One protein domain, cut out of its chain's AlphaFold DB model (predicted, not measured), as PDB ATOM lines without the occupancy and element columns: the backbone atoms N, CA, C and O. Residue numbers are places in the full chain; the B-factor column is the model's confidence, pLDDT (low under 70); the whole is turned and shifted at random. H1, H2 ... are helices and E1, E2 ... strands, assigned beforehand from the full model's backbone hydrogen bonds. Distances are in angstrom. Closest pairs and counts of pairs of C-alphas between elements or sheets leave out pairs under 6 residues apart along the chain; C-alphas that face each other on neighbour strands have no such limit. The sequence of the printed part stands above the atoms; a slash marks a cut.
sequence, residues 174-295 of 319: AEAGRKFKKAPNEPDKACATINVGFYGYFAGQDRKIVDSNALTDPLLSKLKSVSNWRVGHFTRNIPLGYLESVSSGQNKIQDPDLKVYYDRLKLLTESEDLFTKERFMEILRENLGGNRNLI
ATOM      1  N   ALA A 174      31.880 -53.626  14.804       94.25
ATOM      2  CA  ALA A 174      31.351 -52.628  15.732       94.25
ATOM      3  C   ALA A 174      32.005 -52.770  17.112       94.25
ATOM      4  O   ALA A 174      32.412 -51.778  17.713       94.25
ATOM      5  N   GLU A 175      32.172 -54.005  17.589       93.25
ATOM      6  CA  GLU A 175      32.883 -54.293  18.836       93.25
ATOM      7  C   GLU A 175      34.353 -53.854  18.764       93.25
ATOM      8  O   GLU A 175      34.840 -53.189  19.679       93.25
ATOM      9  N   ALA A 176      35.046 -54.158  17.663       92.81
ATOM     10  CA  ALA A 176      36.418 -53.719  17.426       92.81
ATOM     11  C   ALA A 176      36.534 -52.188  17.425       92.81
ATOM     12  O   ALA A 176      37.439 -51.652  18.061       92.81
ATOM     13  N   GLY A 177      35.585 -51.482  16.799       93.75
ATOM     14  CA  GLY A 177      35.504 -50.022  16.851       93.75
ATOM     15  C   GLY A 177      35.332 -49.507  18.283       93.75
ATOM     16  O   GLY A 177      36.105 -48.668  18.735       93.75
ATOM     17  N   ARG A 178      34.397 -50.070  19.063       94.19
ATOM     18  CA  ARG A 178      34.201 -49.683  20.476       94.19
ATOM     19  C   ARG A 178      35.437 -49.951  21.338       94.19
ATOM     20  O   ARG A 178      35.744 -49.146  22.218       94.19
ATOM     21  N   LYS A 179      36.141 -51.065  21.107       92.38
ATOM     22  CA  LYS A 179      37.411 -51.378  21.782       92.38
ATOM     23  C   LYS A 179      38.487 -50.367  21.406       92.38
ATOM     24  O   LYS A 179      39.139 -49.832  22.295       92.38
ATOM     25  N   PHE A 180      38.614 -50.047  20.119       91.69
ATOM     26  CA  PHE A 180      39.561 -49.049  19.632       91.69
ATOM     27  C   PHE A 180      39.276 -47.657  20.205       91.69
ATOM     28  O   PHE A 180      40.199 -46.976  20.642       91.69
ATOM     29  N   LYS A 181      38.001 -47.270  20.330       92.19
ATOM     30  CA  LYS A 181      37.594 -46.035  21.010       92.19
ATOM     31  C   LYS A 181      38.125 -45.966  22.445       92.19
ATOM     32  O   LYS A 181      38.702 -44.954  22.824       92.19
ATOM     33  N   LYS A 182      37.955 -47.045  23.222       90.56
ATOM     34  CA  LYS A 182      38.339 -47.136  24.646       90.56
ATOM     35  C   LYS A 182      39.839 -47.360  24.882       90.56
ATOM     36  O   LYS A 182      40.287 -47.205  26.013       90.56
ATOM     37  N   ALA A 183      40.598 -47.771  23.866       86.38
ATOM     38  CA  ALA A 183      42.012 -48.080  24.028       86.38
ATOM     39  C   ALA A 183      42.807 -46.819  24.429       86.38
ATOM     40  O   ALA A 183      42.592 -45.763  23.834       86.38
ATOM     41  N   PRO A 184      43.772 -46.910  25.362       76.56
ATOM     42  CA  PRO A 184      44.614 -45.777  25.770       76.56
ATOM     43  C   PRO A 184      45.608 -45.323  24.680       76.56
ATOM     44  O   PRO A 184      46.487 -44.513  24.948       76.56
ATOM     45  N   ASN A 185      45.485 -45.859  23.463       69.44
ATOM     46  CA  ASN A 185      46.340 -45.575  22.318       69.44
ATOM     47  C   ASN A 185      46.392 -44.079  22.002       69.44
ATOM     48  O   ASN A 185      45.367 -43.400  22.096       69.44
ATOM     49  N   GLU A 186      47.552 -43.638  21.510       75.06
ATOM     50  CA  GLU A 186      47.805 -42.325  20.907       75.06
ATOM     51  C   GLU A 186      46.654 -41.937  19.955       75.06
ATOM     52  O   GLU A 186      46.555 -42.504  18.863       75.06
ATOM     53  N   PRO A 187      45.740 -41.023  20.346       75.38
ATOM     54  CA  PRO A 187      44.577 -40.665  19.526       75.38
ATOM     55  C   PRO A 187      44.993 -40.057  18.184       75.38
ATOM     56  O   PRO A 187      44.329 -40.267  17.170       75.38
ATOM     57  N   ASP A 188      46.148 -39.395  18.169       83.19
ATOM     58  CA  ASP A 188      46.718 -38.781  16.982       83.19
ATOM     59  C   ASP A 188      47.335 -39.764  15.997       83.19
ATOM     60  O   ASP A 188      47.498 -39.393  14.835       83.19
ATOM     61  N   LYS A 189      47.668 -40.993  16.411       90.56
ATOM     62  CA  LYS A 189      48.271 -41.975  15.510       90.56
ATOM     63  C   LYS A 189      47.223 -42.463  14.515       90.56
ATOM     64  O   LYS A 189      46.236 -43.102  14.885       90.56
ATOM     65  N   ALA A 190      47.462 -42.182  13.238       93.50
ATOM     66  CA  ALA A 190      46.627 -42.684  12.165       93.50
ATOM     67  C   ALA A 190      46.749 -44.204  12.064       93.50
ATOM     68  O   ALA A 190      47.814 -44.781  12.293       93.50
ATOM     69  N   CYS A 191      45.663 -44.853  11.672       93.38
ATOM     70  CA  CYS A 191      45.673 -46.249  11.266       93.38
ATOM     71  C   CYS A 191      44.939 -46.411   9.937       93.38
ATOM     72  O   CYS A 191      44.197 -45.518   9.535       93.38
ATOM     73  N   ALA A 192      45.135 -47.532   9.254       94.75
ATOM     74  CA  ALA A 192      44.481 -47.827   7.991       94.75
ATOM     75  C   ALA A 192      43.695 -49.135   8.036       94.75
ATOM     76  O   ALA A 192      44.038 -50.079   8.753       94.75
ATOM     77  N   THR A 193      42.627 -49.186   7.243       93.50
ATOM     78  CA  THR A 193      41.788 -50.371   7.075       93.50
ATOM     79  C   THR A 193      41.104 -50.362   5.708       93.50
ATOM     80  O   THR A 193      40.936 -49.308   5.100       93.50
ATOM     81  N   ILE A 194      40.671 -51.530   5.236       90.44
ATOM     82  CA  ILE A 194      39.801 -51.657   4.055       90.44
ATOM     83  C   ILE A 194      38.308 -51.693   4.429       90.44
ATOM     84  O   ILE A 194      37.453 -51.515   3.568       90.44
ATOM     85  N   ASN A 195      37.983 -51.901   5.712       86.19
ATOM     86  CA  ASN A 195      36.619 -52.129   6.199       86.19
ATOM     87  C   ASN A 195      36.195 -51.047   7.195       86.19
ATOM     88  O   ASN A 195      35.956 -51.305   8.377       86.19
ATOM     89  N   VAL A 196      36.104 -49.805   6.713       91.56
ATOM     90  CA  VAL A 196      35.863 -48.639   7.574       91.56
ATOM     91  C   VAL A 196      34.444 -48.567   8.152       91.56
ATOM     92  O   VAL A 196      34.269 -47.933   9.180       91.56
ATOM     93  N   GLY A 197      33.442 -49.240   7.571       91.75
ATOM     94  CA  GLY A 197      32.011 -49.105   7.909       91.75
ATOM     95  C   GLY A 197      31.668 -49.104   9.410       91.75
ATOM     96  O   GLY A 197      31.642 -48.055  10.055       91.75
ATOM     97  N   PHE A 198      31.364 -50.270   9.996       93.50
ATOM     98  CA  PHE A 198      31.072 -50.332  11.437       93.50
ATOM     99  C   PHE A 198      32.281 -49.970  12.294       93.50
ATOM    100  O   PHE A 198      32.123 -49.306  13.315       93.50
ATOM    101  N   TYR A 199      33.474 -50.400  11.889       94.06
ATOM    102  CA  TYR A 199      34.686 -50.160  12.659       94.06
ATOM    103  C   TYR A 199      34.929 -48.663  12.891       94.06
ATOM    104  O   TYR A 199      35.008 -48.231  14.038       94.06
ATOM    105  N   GLY A 200      34.961 -47.871  11.820       94.00
ATOM    106  CA  GLY A 200      35.164 -46.428  11.867       94.00
ATOM    107  C   GLY A 200      34.017 -45.693  12.550       94.00
ATOM    108  O   GLY A 200      34.268 -44.826  13.380       94.00
ATOM    109  N   TYR A 201      32.760 -46.091  12.311       94.50
ATOM    110  CA  TYR A 201      31.618 -45.482  13.002       94.50
ATOM    111  C   TYR A 201      31.709 -45.637  14.532       94.50
ATOM    112  O   TYR A 201      31.470 -44.686  15.278       94.50
ATOM    113  N   PHE A 202      32.081 -46.827  15.017       95.00
ATOM    114  CA  PHE A 202      32.177 -47.102  16.454       95.00
ATOM    115  C   PHE A 202      33.526 -46.723  17.085       95.00
ATOM    116  O   PHE A 202      33.608 -46.668  18.314       95.00
ATOM    117  N   ALA A 203      34.551 -46.422  16.280       93.62
ATOM    118  CA  ALA A 203      35.865 -45.956  16.733       93.62
ATOM    119  C   ALA A 203      35.833 -44.589  17.438       93.62
ATOM    120  O   ALA A 203      36.725 -44.291  18.232       93.62
ATOM    121  N   GLY A 204      34.784 -43.791  17.217       90.94
ATOM    122  CA  GLY A 204      34.663 -42.438  17.762       90.94
ATOM    123  C   GLY A 204      35.242 -41.370  16.833       90.94
ATOM    124  O   GLY A 204      35.831 -41.680  15.805       90.94
ATOM    125  N   GLN A 205      35.025 -40.105  17.192       90.81
ATOM    126  CA  GLN A 205      35.364 -38.951  16.347       90.81
ATOM    127  C   GLN A 205      36.835 -38.528  16.477       90.81
ATOM    128  O   GLN A 205      37.377 -37.927  15.561       90.81
ATOM    129  N   ASP A 206      37.491 -38.899  17.579       89.81
ATOM    130  CA  ASP A 206      38.860 -38.470  17.903       89.81
ATOM    131  C   ASP A 206      39.944 -39.377  17.296       89.81
ATOM    132  O   ASP A 206      41.123 -39.251  17.614       89.81
ATOM    133  N   ARG A 207      39.555 -40.353  16.467       90.88
ATOM    134  CA  ARG A 207      40.468 -41.326  15.863       90.88
ATOM    135  C   ARG A 207      40.684 -41.018  14.388       90.88
ATOM    136  O   ARG A 207      39.726 -40.816  13.647       90.88
ATOM    137  N   LYS A 208      41.938 -41.084  13.938       93.31
ATOM    138  CA  LYS A 208      42.306 -40.899  12.528       93.31
ATOM    139  C   LYS A 208      42.386 -42.251  11.817       93.31
ATOM    140  O   LYS A 208      43.280 -43.051  12.093       93.31
ATOM    141  N   ILE A 209      41.444 -42.516  10.912       95.06
ATOM    142  CA  ILE A 209      41.354 -43.782  10.171       95.06
ATOM    143  C   ILE A 209      41.407 -43.492   8.671       95.06
ATOM    144  O   ILE A 209      40.515 -42.847   8.128       95.06
ATOM    145  N   VAL A 210      42.439 -44.009   8.013       95.94
ATOM    146  CA  VAL A 210      42.615 -43.994   6.560       95.94
ATOM    147  C   VAL A 210      41.892 -45.201   5.964       95.94
ATOM    148  O   VAL A 210      42.198 -46.354   6.274       95.94
ATOM    149  N   ASP A 211      40.916 -44.941   5.100       95.31
ATOM    150  CA  ASP A 211      40.185 -45.981   4.376       95.31
ATOM    151  C   ASP A 211      40.875 -46.277   3.044       95.31
ATOM    152  O   ASP A 211      40.819 -45.476   2.111       95.31
ATOM    153  N   SER A 212      41.493 -47.451   2.925       94.31
ATOM    154  CA  SER A 212      42.201 -47.851   1.705       94.31
ATOM    155  C   SER A 212      41.269 -48.077   0.508       94.31
ATOM    156  O   SER A 212      41.736 -48.020  -0.629       94.31
ATOM    157  N   ASN A 213      39.961 -48.282   0.722       93.50
ATOM    158  CA  ASN A 213      38.950 -48.276  -0.347       93.50
ATOM    159  C   ASN A 213      38.551 -46.860  -0.793       93.50
ATOM    160  O   ASN A 213      37.760 -46.697  -1.727       93.50
ATOM    161  N   ALA A 214      39.119 -45.844  -0.141       95.19
ATOM    162  CA  ALA A 214      38.976 -44.433  -0.440       95.19
ATOM    163  C   ALA A 214      37.554 -43.869  -0.315       95.19
ATOM    164  O   ALA A 214      37.304 -42.750  -0.758       95.19
ATOM    165  N   LEU A 215      36.604 -44.593   0.284       94.38
ATOM    166  CA  LEU A 215      35.229 -44.115   0.434       94.38
ATOM    167  C   LEU A 215      35.183 -42.912   1.375       94.38
ATOM    168  O   LEU A 215      34.495 -41.930   1.083       94.38
ATOM    169  N   THR A 216      35.955 -42.965   2.462       94.25
ATOM    170  CA  THR A 216      36.049 -41.880   3.452       94.25
ATOM    171  C   THR A 216      37.362 -41.104   3.401       94.25
ATOM    172  O   THR A 216      37.502 -40.132   4.134       94.25
ATOM    173  N   ASP A 217      38.308 -41.499   2.546       95.88
ATOM    174  CA  ASP A 217      39.614 -40.845   2.443       95.88
ATOM    175  C   ASP A 217      39.660 -39.848   1.265       95.88
ATOM    176  O   ASP A 217      39.413 -40.247   0.118       95.88
ATOM    177  N   PRO A 218      39.937 -38.554   1.513       94.56
ATOM    178  CA  PRO A 218      39.869 -37.521   0.486       94.56
ATOM    179  C   PRO A 218      41.064 -37.527  -0.474       94.56
ATOM    180  O   PRO A 218      40.907 -37.054  -1.598       94.56
ATOM    181  N   LEU A 219      42.231 -38.044  -0.068       96.19
ATOM    182  CA  LEU A 219      43.415 -38.108  -0.928       96.19
ATOM    183  C   LEU A 219      43.343 -39.345  -1.818       96.19
ATOM    184  O   LEU A 219      43.443 -39.246  -3.043       96.19
ATOM    185  N   LEU A 220      43.117 -40.515  -1.215       96.12
ATOM    186  CA  LEU A 220      43.096 -41.786  -1.935       96.12
ATOM    187  C   LEU A 220      41.971 -41.841  -2.977       96.12
ATOM    188  O   LEU A 220      42.122 -42.506  -4.000       96.12
ATOM    189  N   SER A 221      40.868 -41.102  -2.798       95.06
ATOM    190  CA  SER A 221      39.767 -41.067  -3.778       95.06
ATOM    191  C   SER A 221      40.156 -40.386  -5.097       95.06
ATOM    192  O   SER A 221      39.461 -40.515  -6.110       95.06
ATOM    193  N   LYS A 222      41.282 -39.669  -5.099       93.88
ATOM    194  CA  LYS A 222      41.840 -38.946  -6.248       93.88
ATOM    195  C   LYS A 222      42.903 -39.760  -6.977       93.88
ATOM    196  O   LYS A 222      43.270 -39.411  -8.096       93.88
ATOM    197  N   LEU A 223      43.337 -40.870  -6.382       92.88
ATOM    198  CA  LEU A 223      44.347 -41.755  -6.938       92.88
ATOM    199  C   LEU A 223      43.724 -42.938  -7.686       92.88
ATOM    200  O   LEU A 223      42.608 -43.390  -7.398       92.88
ATOM    201  N   LYS A 224      44.488 -43.467  -8.643       90.56
ATOM    202  CA  LYS A 224      44.124 -44.662  -9.411       90.56
ATOM    203  C   LYS A 224      43.992 -45.875  -8.499       90.56
ATOM    204  O   LYS A 224      44.795 -46.048  -7.585       90.56
ATOM    205  N   SER A 225      43.014 -46.735  -8.770       92.06
ATOM    206  CA  SER A 225      42.891 -48.000  -8.045       92.06
ATOM    207  C   SER A 225      44.016 -48.973  -8.412       92.06
ATOM    208  O   SER A 225      44.593 -48.896  -9.498       92.06
ATOM    209  N   VAL A 226      44.269 -49.936  -7.530       91.88
ATOM    210  CA  VAL A 226      45.163 -51.080  -7.778       91.88
ATOM    211  C   VAL A 226      44.652 -51.968  -8.923       91.88
ATOM    212  O   VAL A 226      43.537 -51.782  -9.417       91.88
ATOM    213  N   SER A 227      45.464 -52.927  -9.378       87.81
ATOM    214  CA  SER A 227      45.095 -53.860 -10.455       87.81
ATOM    215  C   SER A 227      44.147 -54.983 -10.008       87.81
ATOM    216  O   SER A 227      43.258 -55.349 -10.771       87.81
ATOM    217  N   ASN A 228      44.287 -55.486  -8.780       85.56
ATOM    218  CA  ASN A 228      43.456 -56.536  -8.181       85.56
ATOM    219  C   ASN A 228      42.310 -55.943  -7.343       85.56
ATOM    220  O   ASN A 228      42.330 -55.962  -6.115       85.56
ATOM    221  N   TRP A 229      41.325 -55.366  -8.023       85.88
ATOM    222  CA  TRP A 229      40.130 -54.771  -7.419       85.88
ATOM    223  C   TRP A 229      38.925 -55.715  -7.517       85.88
ATOM    224  O   TRP A 229      38.887 -56.604  -8.364       85.88
ATOM    225  N   ARG A 230      37.914 -55.470  -6.679       85.50
ATOM    226  CA  ARG A 230      36.590 -56.105  -6.747       85.50
ATOM    227  C   ARG A 230      35.565 -55.047  -7.131       85.50
ATOM    228  O   ARG A 230      35.715 -53.883  -6.753       85.50
ATOM    229  N   VAL A 231      34.517 -55.403  -7.873       87.56
ATOM    230  CA  VAL A 231      33.437 -54.447  -8.175       87.56
ATOM    231  C   VAL A 231      32.888 -53.883  -6.867       87.56
ATOM    232  O   VAL A 231      32.558 -54.612  -5.936       87.56
ATOM    233  N   GLY A 232      32.836 -52.557  -6.767       84.19
ATOM    234  CA  GLY A 232      32.428 -51.888  -5.538       84.19
ATOM    235  C   GLY A 232      33.521 -51.788  -4.464       84.19
ATOM    236  O   GLY A 232      33.302 -51.070  -3.497       84.19
ATOM    237  N   HIS A 233      34.713 -52.352  -4.631       88.38
ATOM    238  CA  HIS A 233      35.852 -52.150  -3.727       88.38
ATOM    239  C   HIS A 233      37.129 -51.908  -4.524       88.38
ATOM    240  O   HIS A 233      37.838 -52.823  -4.945       88.38
ATOM    241  N   PHE A 234      37.396 -50.626  -4.749       91.12
ATOM    242  CA  PHE A 234      38.539 -50.160  -5.510       91.12
ATOM    243  C   PHE A 234      39.611 -49.679  -4.528       91.12
ATOM    244  O   PHE A 234      39.651 -48.510  -4.153       91.12
ATOM    245  N   THR A 235      40.471 -50.580  -4.070       92.81
ATOM    246  CA  THR A 235      41.535 -50.223  -3.125       92.81
ATOM    247  C   THR A 235      42.599 -49.345  -3.790       92.81
ATOM    248  O   THR A 235      42.840 -49.441  -4.998       92.81
ATOM    249  N   ARG A 236      43.243 -48.473  -3.011       93.69
ATOM    250  CA  ARG A 236      44.410 -47.681  -3.416       93.69
ATOM    251  C   ARG A 236      45.617 -48.060  -2.569       93.69
ATOM    252  O   ARG A 236      45.488 -48.329  -1.375       93.69
ATOM    253  N   ASN A 237      46.792 -48.054  -3.191       94.06
ATOM    254  CA  ASN A 237      48.044 -48.116  -2.447       94.06
ATOM    255  C   ASN A 237      48.225 -46.802  -1.680       94.06
ATOM    256  O   ASN A 237      48.019 -45.721  -2.233       94.06
ATOM    257  N   ILE A 238      48.576 -46.911  -0.401       95.69
ATOM    258  CA  ILE A 238      48.801 -45.761   0.473       95.69
ATOM    259  C   ILE A 238      50.153 -45.135   0.094       95.69
ATOM    260  O   ILE A 238      51.165 -45.836   0.155       95.69
ATOM    261  N   PRO A 239      50.203 -43.846  -0.290       95.75
ATOM    262  CA  PRO A 239      51.458 -43.181  -0.623       95.75
ATOM    263  C   PRO A 239      52.434 -43.174   0.558       95.75
ATOM    264  O   PRO A 239      52.034 -42.991   1.710       95.75
ATOM    265  N   LEU A 240      53.730 -43.315   0.269       95.81
ATOM    266  CA  LEU A 240      54.773 -43.257   1.293       95.81
ATOM    267  C   LEU A 240      54.749 -41.902   2.013       95.81
ATOM    268  O   LEU A 240      54.727 -40.847   1.374       95.81
ATOM    269  N   GLY A 241      54.764 -41.939   3.346       96.31
ATOM    270  CA  GLY A 241      54.684 -40.749   4.188       96.31
ATOM    271  C   GLY A 241      53.259 -40.257   4.464       96.31
ATOM    272  O   GLY A 241      53.090 -39.332   5.261       96.31
ATOM    273  N   TYR A 242      52.220 -40.819   3.828       97.62
ATOM    274  CA  TYR A 242      50.848 -40.330   4.007       97.62
ATOM    275  C   TYR A 242      50.314 -40.598   5.419       97.62
ATOM    276  O   TYR A 242      49.795 -39.689   6.066       97.62
ATOM    277  N   LEU A 243      50.502 -41.807   5.947       96.88
ATOM    278  CA  LEU A 243      50.032 -42.165   7.291       96.88
ATOM    279  C   LEU A 243      50.750 -41.368   8.383       96.88
ATOM    280  O   LEU A 243      50.130 -40.926   9.352       96.88
ATOM    281  N   GLU A 244      52.042 -41.111   8.208       96.69
ATOM    282  CA  GLU A 244      52.838 -40.237   9.062       96.69
ATOM    283  C   GLU A 244      52.352 -38.788   8.972       96.69
ATOM    284  O   GLU A 244      52.361 -38.071   9.980       96.69
ATOM    285  N   SER A 245      51.895 -38.364   7.789       96.88
ATOM    286  CA  SER A 245      51.334 -37.029   7.578       96.88
ATOM    287  C   SER A 245      50.014 -36.842   8.308       96.88
ATOM    288  O   SER A 245      49.833 -35.843   8.999       96.88
ATOM    289  N   VAL A 246      49.114 -37.821   8.210       95.94
ATOM    290  CA  VAL A 246      47.845 -37.821   8.952       95.94
ATOM    291  C   VAL A 246      48.111 -37.888  10.459       95.94
ATOM    292  O   VAL A 246      47.490 -37.160  11.234       95.94
ATOM    293  N   SER A 247      49.085 -38.704  10.880       95.06
ATOM    294  CA  SER A 247      49.410 -38.867  12.300       95.06
ATOM    295  C   SER A 247      49.944 -37.574  12.920       95.06
ATOM    296  O   SER A 247      49.428 -37.095  13.924       95.06
ATOM    297  N   SER A 248      50.964 -36.982  12.292       94.62
ATOM    298  CA  SER A 248      51.677 -35.816  12.831       94.62
ATOM    299  C   SER A 248      51.092 -34.459  12.427       94.62
ATOM    300  O   SER A 248      51.538 -33.436  12.935       94.62
ATOM    301  N   GLY A 249      50.150 -34.422  11.480       93.25
ATOM    302  CA  GLY A 249      49.597 -33.192  10.900       93.25
ATOM    303  C   GLY A 249      50.527 -32.470   9.912       93.25
ATOM    304  O   GLY A 249      50.071 -31.592   9.176       93.25
ATOM    305  N   GLN A 250      51.805 -32.855   9.854       95.56
ATOM    306  CA  GLN A 250      52.825 -32.295   8.965       95.56
ATOM    307  C   GLN A 250      52.909 -33.087   7.661       95.56
ATOM    308  O   GLN A 250      52.949 -34.310   7.688       95.56
ATOM    309  N   ASN A 251      53.006 -32.414   6.515       97.50
ATOM    310  CA  ASN A 251      53.084 -33.094   5.224       97.50
ATOM    311  C   ASN A 251      54.458 -33.763   4.993       97.50
ATOM    312  O   ASN A 251      55.460 -33.111   4.681       97.50
ATOM    313  N   LYS A 252      54.480 -35.090   5.140       97.69
ATOM    314  CA  LYS A 252      55.628 -35.999   5.005       97.69
ATOM    315  C   LYS A 252      55.544 -36.893   3.761       97.69
ATOM    316  O   LYS A 252      56.366 -37.793   3.623       97.69
ATOM    317  N   ILE A 253      54.578 -36.654   2.868       97.56
ATOM    318  CA  ILE A 253      54.448 -37.391   1.603       97.56
ATOM    319  C   ILE A 253      55.741 -37.240   0.792       97.56
ATOM    320  O   ILE A 253      56.286 -36.138   0.683       97.56
ATOM    321  N   GLN A 254      56.244 -38.361   0.266       96.69
ATOM    322  CA  GLN A 254      57.527 -38.401  -0.447       96.69
ATOM    323  C   GLN A 254      57.431 -37.906  -1.892       96.69
ATOM    324  O   GLN A 254      58.342 -37.229  -2.362       96.69
ATOM    325  N   ASP A 255      56.341 -38.234  -2.587       95.25
ATOM    326  CA  ASP A 255      56.102 -37.789  -3.961       95.25
ATOM    327  C   ASP A 255      55.918 -36.255  -3.997       95.25
ATOM    328  O   ASP A 255      55.007 -35.750  -3.332       95.25
ATOM    329  N   PRO A 256      56.765 -35.496  -4.724       95.69
ATOM    330  CA  PRO A 256      56.727 -34.034  -4.702       95.69
ATOM    331  C   PRO A 256      55.420 -33.427  -5.224       95.69
ATOM    332  O   PRO A 256      54.938 -32.444  -4.656       95.69
ATOM    333  N   ASP A 257      54.831 -34.001  -6.272       96.06
ATOM    334  CA  ASP A 257      53.604 -33.481  -6.878       96.06
ATOM    335  C   ASP A 257      52.401 -33.774  -5.980       96.06
ATOM    336  O   ASP A 257      51.594 -32.885  -5.680       96.06
ATOM    337  N   LEU A 258      52.331 -34.998  -5.454       96.62
ATOM    338  CA  LEU A 258      51.298 -35.403  -4.513       96.62
ATOM    339  C   LEU A 258      51.403 -34.642  -3.192       96.62
ATOM    340  O   LEU A 258      50.383 -34.342  -2.573       96.62
ATOM    341  N   LYS A 259      52.620 -34.289  -2.769       96.88
ATOM    342  CA  LYS A 259      52.854 -33.438  -1.603       96.88
ATOM    343  C   LYS A 259      52.180 -32.079  -1.783       96.88
ATOM    344  O   LYS A 259      51.403 -31.679  -0.916       96.88
ATOM    345  N   VAL A 260      52.392 -31.419  -2.925       97.56
ATOM    346  CA  VAL A 260      51.726 -30.147  -3.261       97.56
ATOM    347  C   VAL A 260      50.210 -30.325  -3.359       97.56
ATOM    348  O   VAL A 260      49.457 -29.472  -2.886       97.56
ATOM    349  N   TYR A 261      49.745 -31.427  -3.954       97.56
ATOM    350  CA  TYR A 261      48.316 -31.728  -4.033       97.56
ATOM    351  C   TYR A 261      47.687 -31.877  -2.646       97.56
ATOM    352  O   TYR A 261      46.616 -31.330  -2.397       97.56
ATOM    353  N   TYR A 262      48.357 -32.573  -1.727       97.62
ATOM    354  CA  TYR A 262      47.857 -32.795  -0.378       97.62
ATOM    355  C   TYR A 262      47.751 -31.495   0.426       97.62
ATOM    356  O   TYR A 262      46.750 -31.294   1.108       97.62
ATOM    357  N   ASP A 263      48.701 -30.564   0.291       97.31
ATOM    358  CA  ASP A 263      48.592 -29.245   0.937       97.31
ATOM    359  C   ASP A 263      47.373 -28.460   0.426       97.31
ATOM    360  O   ASP A 263      46.631 -27.860   1.209       97.31
ATOM    361  N   ARG A 264      47.113 -28.514  -0.889       96.94
ATOM    362  CA  ARG A 264      45.906 -27.922  -1.491       96.94
ATOM    363  C   ARG A 264      44.644 -28.624  -1.006       96.94
ATOM    364  O   ARG A 264      43.670 -27.957  -0.677       96.94
ATOM    365  N   LEU A 265      44.666 -29.951  -0.904       96.38
ATOM    366  CA  LEU A 265      43.550 -30.736  -0.392       96.38
ATOM    367  C   LEU A 265      43.212 -30.348   1.051       96.38
ATOM    368  O   LEU A 265      42.046 -30.095   1.340       96.38
ATOM    369  N   LYS A 266      44.213 -30.203   1.928       95.50
ATOM    370  CA  LYS A 266      44.005 -29.737   3.306       95.50
ATOM    371  C   LYS A 266      43.387 -28.339   3.351       95.50
ATOM    372  O   LYS A 266      42.477 -28.109   4.141       95.50
ATOM    373  N   LEU A 267      43.796 -27.421   2.470       95.88
ATOM    374  CA  LEU A 267      43.144 -26.108   2.351       95.88
ATOM    375  C   LEU A 267      41.653 -26.234   1.973       95.88
ATOM    376  O   LEU A 267      40.825 -25.444   2.422       95.88
ATOM    377  N   LEU A 268      41.282 -27.235   1.174       95.19
ATOM    378  CA  LEU A 268      39.887 -27.485   0.811       95.19
ATOM    379  C   LEU A 268      39.088 -28.117   1.954       95.19
ATOM    380  O   LEU A 268      37.965 -27.682   2.217       95.19
ATOM    381  N   THR A 269      39.635 -29.138   2.617       92.50
ATOM    382  CA  THR A 269      38.876 -30.026   3.515       92.50
ATOM    383  C   THR A 269      39.053 -29.734   5.001       92.50
ATOM    384  O   THR A 269      38.197 -30.126   5.786       92.50
ATOM    385  N   GLU A 270      40.131 -29.056   5.391       92.00
ATOM    386  CA  GLU A 270      40.553 -28.875   6.791       92.00
ATOM    387  C   GLU A 270      40.821 -27.404   7.154       92.00
ATOM    388  O   GLU A 270      41.433 -27.113   8.176       92.00
ATOM    389  N   SER A 271      40.390 -26.450   6.323       92.56
ATOM    390  CA  SER A 271      40.564 -25.029   6.638       92.56
ATOM    391  C   SER A 271      39.748 -24.619   7.864       92.56
ATOM    392  O   SER A 271      38.554 -24.910   7.940       92.56
ATOM    393  N   GLU A 272      40.393 -23.904   8.789       91.50
ATOM    394  CA  GLU A 272      39.757 -23.360   9.995       91.50
ATOM    395  C   GLU A 272      38.645 -22.355   9.656       91.50
ATOM    396  O   GLU A 272      37.582 -22.378  10.275       91.50
ATOM    397  N   ASP A 273      38.867 -21.511   8.640       94.00
ATOM    398  CA  ASP A 273      37.878 -20.559   8.138       94.00
ATOM    399  C   ASP A 273      37.398 -20.947   6.733       94.00
ATOM    400  O   ASP A 273      38.104 -20.862   5.721       94.00
ATOM    401  N   LEU A 274      36.126 -21.340   6.676       93.81
ATOM    402  CA  LEU A 274      35.461 -21.780   5.457       93.81
ATOM    403  C   LEU A 274      35.332 -20.676   4.398       93.81
ATOM    404  O   LEU A 274      35.145 -21.024   3.226       93.81
ATOM    405  N   PHE A 275      35.414 -19.395   4.780       95.88
ATOM    406  CA  PHE A 275      35.085 -18.252   3.923       95.88
ATOM    407  C   PHE A 275      36.290 -17.434   3.437       95.88
ATOM    408  O   PHE A 275      36.127 -16.322   2.929       95.88
ATOM    409  N   THR A 276      37.497 -17.990   3.515       95.88
ATOM    410  CA  THR A 276      38.711 -17.327   3.017       95.88
ATOM    411  C   THR A 276      38.760 -17.268   1.487       95.88
ATOM    412  O   THR A 276      38.340 -18.191   0.777       95.88
ATOM    413  N   LYS A 277      39.312 -16.172   0.948       96.44
ATOM    414  CA  LYS A 277      39.464 -15.972  -0.504       96.44
ATOM    415  C   LYS A 277      40.347 -17.059  -1.112       96.44
ATOM    416  O   LYS A 277      40.041 -17.582  -2.181       96.44
ATOM    417  N   GLU A 278      41.422 -17.404  -0.416       96.31
ATOM    418  CA  GLU A 278      42.402 -18.416  -0.793       96.31
ATOM    419  C   GLU A 278      41.718 -19.771  -0.985       96.31
ATOM    420  O   GLU A 278      41.885 -20.411  -2.026       96.31
ATOM    421  N   ARG A 279      40.861 -20.164  -0.036       96.69
ATOM    422  CA  ARG A 279      40.100 -21.408  -0.116       96.69
ATOM    423  C   ARG A 279      39.091 -21.402  -1.256       96.69
ATOM    424  O   ARG A 279      39.026 -22.378  -1.996       96.69
ATOM    425  N   PHE A 280      38.325 -20.326  -1.451       97.00
ATOM    426  CA  PHE A 280      37.375 -20.250  -2.571       97.00
ATOM    427  C   PHE A 280      38.062 -20.337  -3.939       97.00
ATOM    428  O   PHE A 280      37.563 -21.018  -4.837       97.00
ATOM    429  N   MET A 281      39.217 -19.685  -4.091       97.06
ATOM    430  CA  MET A 281      40.025 -19.791  -5.307       97.06
ATOM    431  C   MET A 281      40.518 -21.223  -5.529       97.06
ATOM    432  O   MET A 281      40.498 -21.704  -6.664       97.06
ATOM    433  N   GLU A 282      40.909 -21.922  -4.463       97.50
ATOM    434  CA  GLU A 282      41.335 -23.318  -4.555       97.50
ATOM    435  C   GLU A 282      40.161 -24.261  -4.866       97.50
ATOM    436  O   GLU A 282      40.307 -25.151  -5.699       97.50
ATOM    437  N   ILE A 283      38.966 -24.026  -4.306       97.00
ATOM    438  CA  ILE A 283      37.741 -24.774  -4.653       97.00
ATOM    439  C   ILE A 283      37.464 -24.652  -6.150       97.00
ATOM    440  O   ILE A 283      37.193 -25.653  -6.818       97.00
ATOM    441  N   LEU A 284      37.533 -23.432  -6.688       96.81
ATOM    442  CA  LEU A 284      37.327 -23.200  -8.111       96.81
ATOM    443  C   LEU A 284      38.394 -23.927  -8.940       96.81
ATOM    444  O   LEU A 284      38.056 -24.638  -9.884       96.81
ATOM    445  N   ARG A 285      39.672 -23.804  -8.561       96.62
ATOM    446  CA  ARG A 285      40.792 -24.471  -9.239       96.62
ATOM    447  C   ARG A 285      40.626 -25.990  -9.264       96.62
ATOM    448  O   ARG A 285      40.766 -26.587 -10.330       96.62
ATOM    449  N   GLU A 286      40.315 -26.607  -8.128       95.94
ATOM    450  CA  GLU A 286      40.151 -28.056  -8.000       95.94
ATOM    451  C   GLU A 286      38.997 -28.565  -8.871       95.94
ATOM    452  O   GLU A 286      39.175 -29.486  -9.670       95.94
ATOM    453  N   ASN A 287      37.821 -27.934  -8.777       95.31
ATOM    454  CA  ASN A 287      36.634 -28.385  -9.507       95.31
ATOM    455  C   ASN A 287      36.718 -28.088 -11.020       95.31
ATOM    456  O   ASN A 287      36.109 -28.811 -11.807       95.31
ATOM    457  N   LEU A 288      37.524 -27.105 -11.443       95.81
ATOM    458  CA  LEU A 288      37.883 -26.883 -12.853       95.81
ATOM    459  C   LEU A 288      39.025 -27.795 -13.345       95.81
ATOM    460  O   LEU A 288      39.368 -27.776 -14.525       95.81
ATOM    461  N   GLY A 289      39.611 -28.615 -12.467       93.94
ATOM    462  CA  GLY A 289      40.659 -29.573 -12.815       93.94
ATOM    463  C   GLY A 289      42.074 -28.991 -12.885       93.94
ATOM    464  O   GLY A 289      42.973 -29.670 -13.376       93.94
ATOM    465  N   GLY A 290      42.303 -27.784 -12.363       95.25
ATOM    466  CA  GLY A 290      43.615 -27.125 -12.359       95.25
ATOM    467  C   GLY A 290      44.699 -27.867 -11.565       95.25
ATOM    468  O   GLY A 290      45.884 -27.643 -11.794       95.25
ATOM    469  N   ASN A 291      44.306 -28.786 -10.680       94.88
ATOM    470  CA  ASN A 291      45.220 -29.620  -9.894       94.88
ATOM    471  C   ASN A 291      45.449 -31.018 -10.482       94.88
ATOM    472  O   ASN A 291      46.259 -31.770  -9.951       94.88
ATOM    473  N   ARG A 292      44.775 -31.386 -11.585       92.25
ATOM    474  CA  ARG A 292      44.840 -32.752 -12.142       92.25
ATOM    475  C   ARG A 292      46.255 -33.191 -12.493       92.25
ATOM    476  O   ARG A 292      46.564 -34.365 -12.350       92.25
ATOM    477  N   ASN A 293      47.108 -32.266 -12.927       93.00
ATOM    478  CA  ASN A 293      48.492 -32.580 -13.283       93.00
ATOM    479  C   ASN A 293      49.305 -33.106 -12.090       93.00
ATOM    480  O   ASN A 293      50.206 -33.897 -12.315       93.00
ATOM    481  N   LEU A 294      48.946 -32.742 -10.852       94.06
ATOM    482  CA  LEU A 294      49.648 -33.173  -9.635       94.06
ATOM    483  C   LEU A 294      49.319 -34.614  -9.207       94.06
ATOM    484  O   LEU A 294      49.989 -35.179  -8.356       94.06
ATOM    485  N   ILE A 295      48.250 -35.195  -9.759       91.62
ATOM    486  CA  ILE A 295      47.785 -36.559  -9.443       91.62
ATOM    487  C   ILE A 295      47.771 -37.464 -10.678       91.62
ATOM    488  O   ILE A 295      47.396 -38.638 -10.610       91.62
TER     489      ILE A 295
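Overview. This is residues 174 to 295 of the 319 residues of the protein "Putative membrane protein" of Leptospira johnsonii (UniProt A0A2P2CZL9). A very short two-stranded parallel ribbon, E1 beside E2, lies between two helices, H2 on one side and H3 on the other; H1 packs on H2 at one end of the longest axis, and the pair H4 and H5 makes the other end. Between E2 and H3 a stretch without named elements, residues 212 to 241, passes close to the middle and also swings out in a wide loop round residue 230. The printed part has 122 residues, with five named helices and two named strands in the order H1 E1 H2 E2 H3 H4 H5. The class is mostly helix, though under half of the residues are in named elements. The whole is compact, with a radius of gyration of the C-alphas of 15.5 A and spans of 42 by 37 by 24 A.

Along the chain. H1, residues 174 to 182, begins at C-alpha 174 at (31.351, -52.628, 15.732) and is 12.6 A long. E1 is residues 191 to 193, 7.0 A, and H2 is residues 196 to 203, 9.5 A. E2 is residues 209 to 211, 6.3 A, with C-alpha 209 at (41.354, -43.782, 10.171). H3 is residues 242 to 248, 9.9 A. H4, residues 256 to 269, is the longest helix at 20.1 A. H5, residues 277 to 287, is 15.6 A long and ends at C-alpha 287 at (36.634, -28.385, -9.507).

Arrangement. E1 and E2 are parallel neighbours at 32 degrees; N 210 and O 191, 2.8 A, and N 193 and O 210, 3.0 A, are within hydrogen-bond range. E1, H2 and E2 form a strand-helix-strand unit, two parallel neighbour strands with a helix between them in the chain, and its crossover is right-handed. The closest C-alphas of H2 and E2 are those of Val 196 and Asp 211, 6.0 A apart. H1 and H2 touch, with the C-alphas of Gly 177 and Ala 203 closest at 4.1 A, at a steep tilt of 40 degrees, the same way. The closest C-alphas of E1 and H3 are those of Cys 191 and Leu 243, 7.2 A apart. H3 and H4 are near each other, with 5 pairs of C-alphas within 10 A. H4 touches H5 with residues 264 to 268 alone; the closest C-alphas are those of Leu 267 and Arg 279, 6.1 A, at a steep tilt of 65 degrees, opposite ways. H1 and H5, for instance, are apart. In H1, H2, H3, H4 and H5 every O i to N i+4 pair is within hydrogen-bond range.

Size, cuts and confidence. The two C-alphas farthest apart are those of Pro 184 and Leu 288, 43.5 A. The printed part has no cut. The link from E2 to H3, 30 residues, is long; its C-alphas lie 4 to 21 A from the mean of the C-alphas. The mean pLDDT of the printed part is 93.2, and one residue, Asn 185, is under 70.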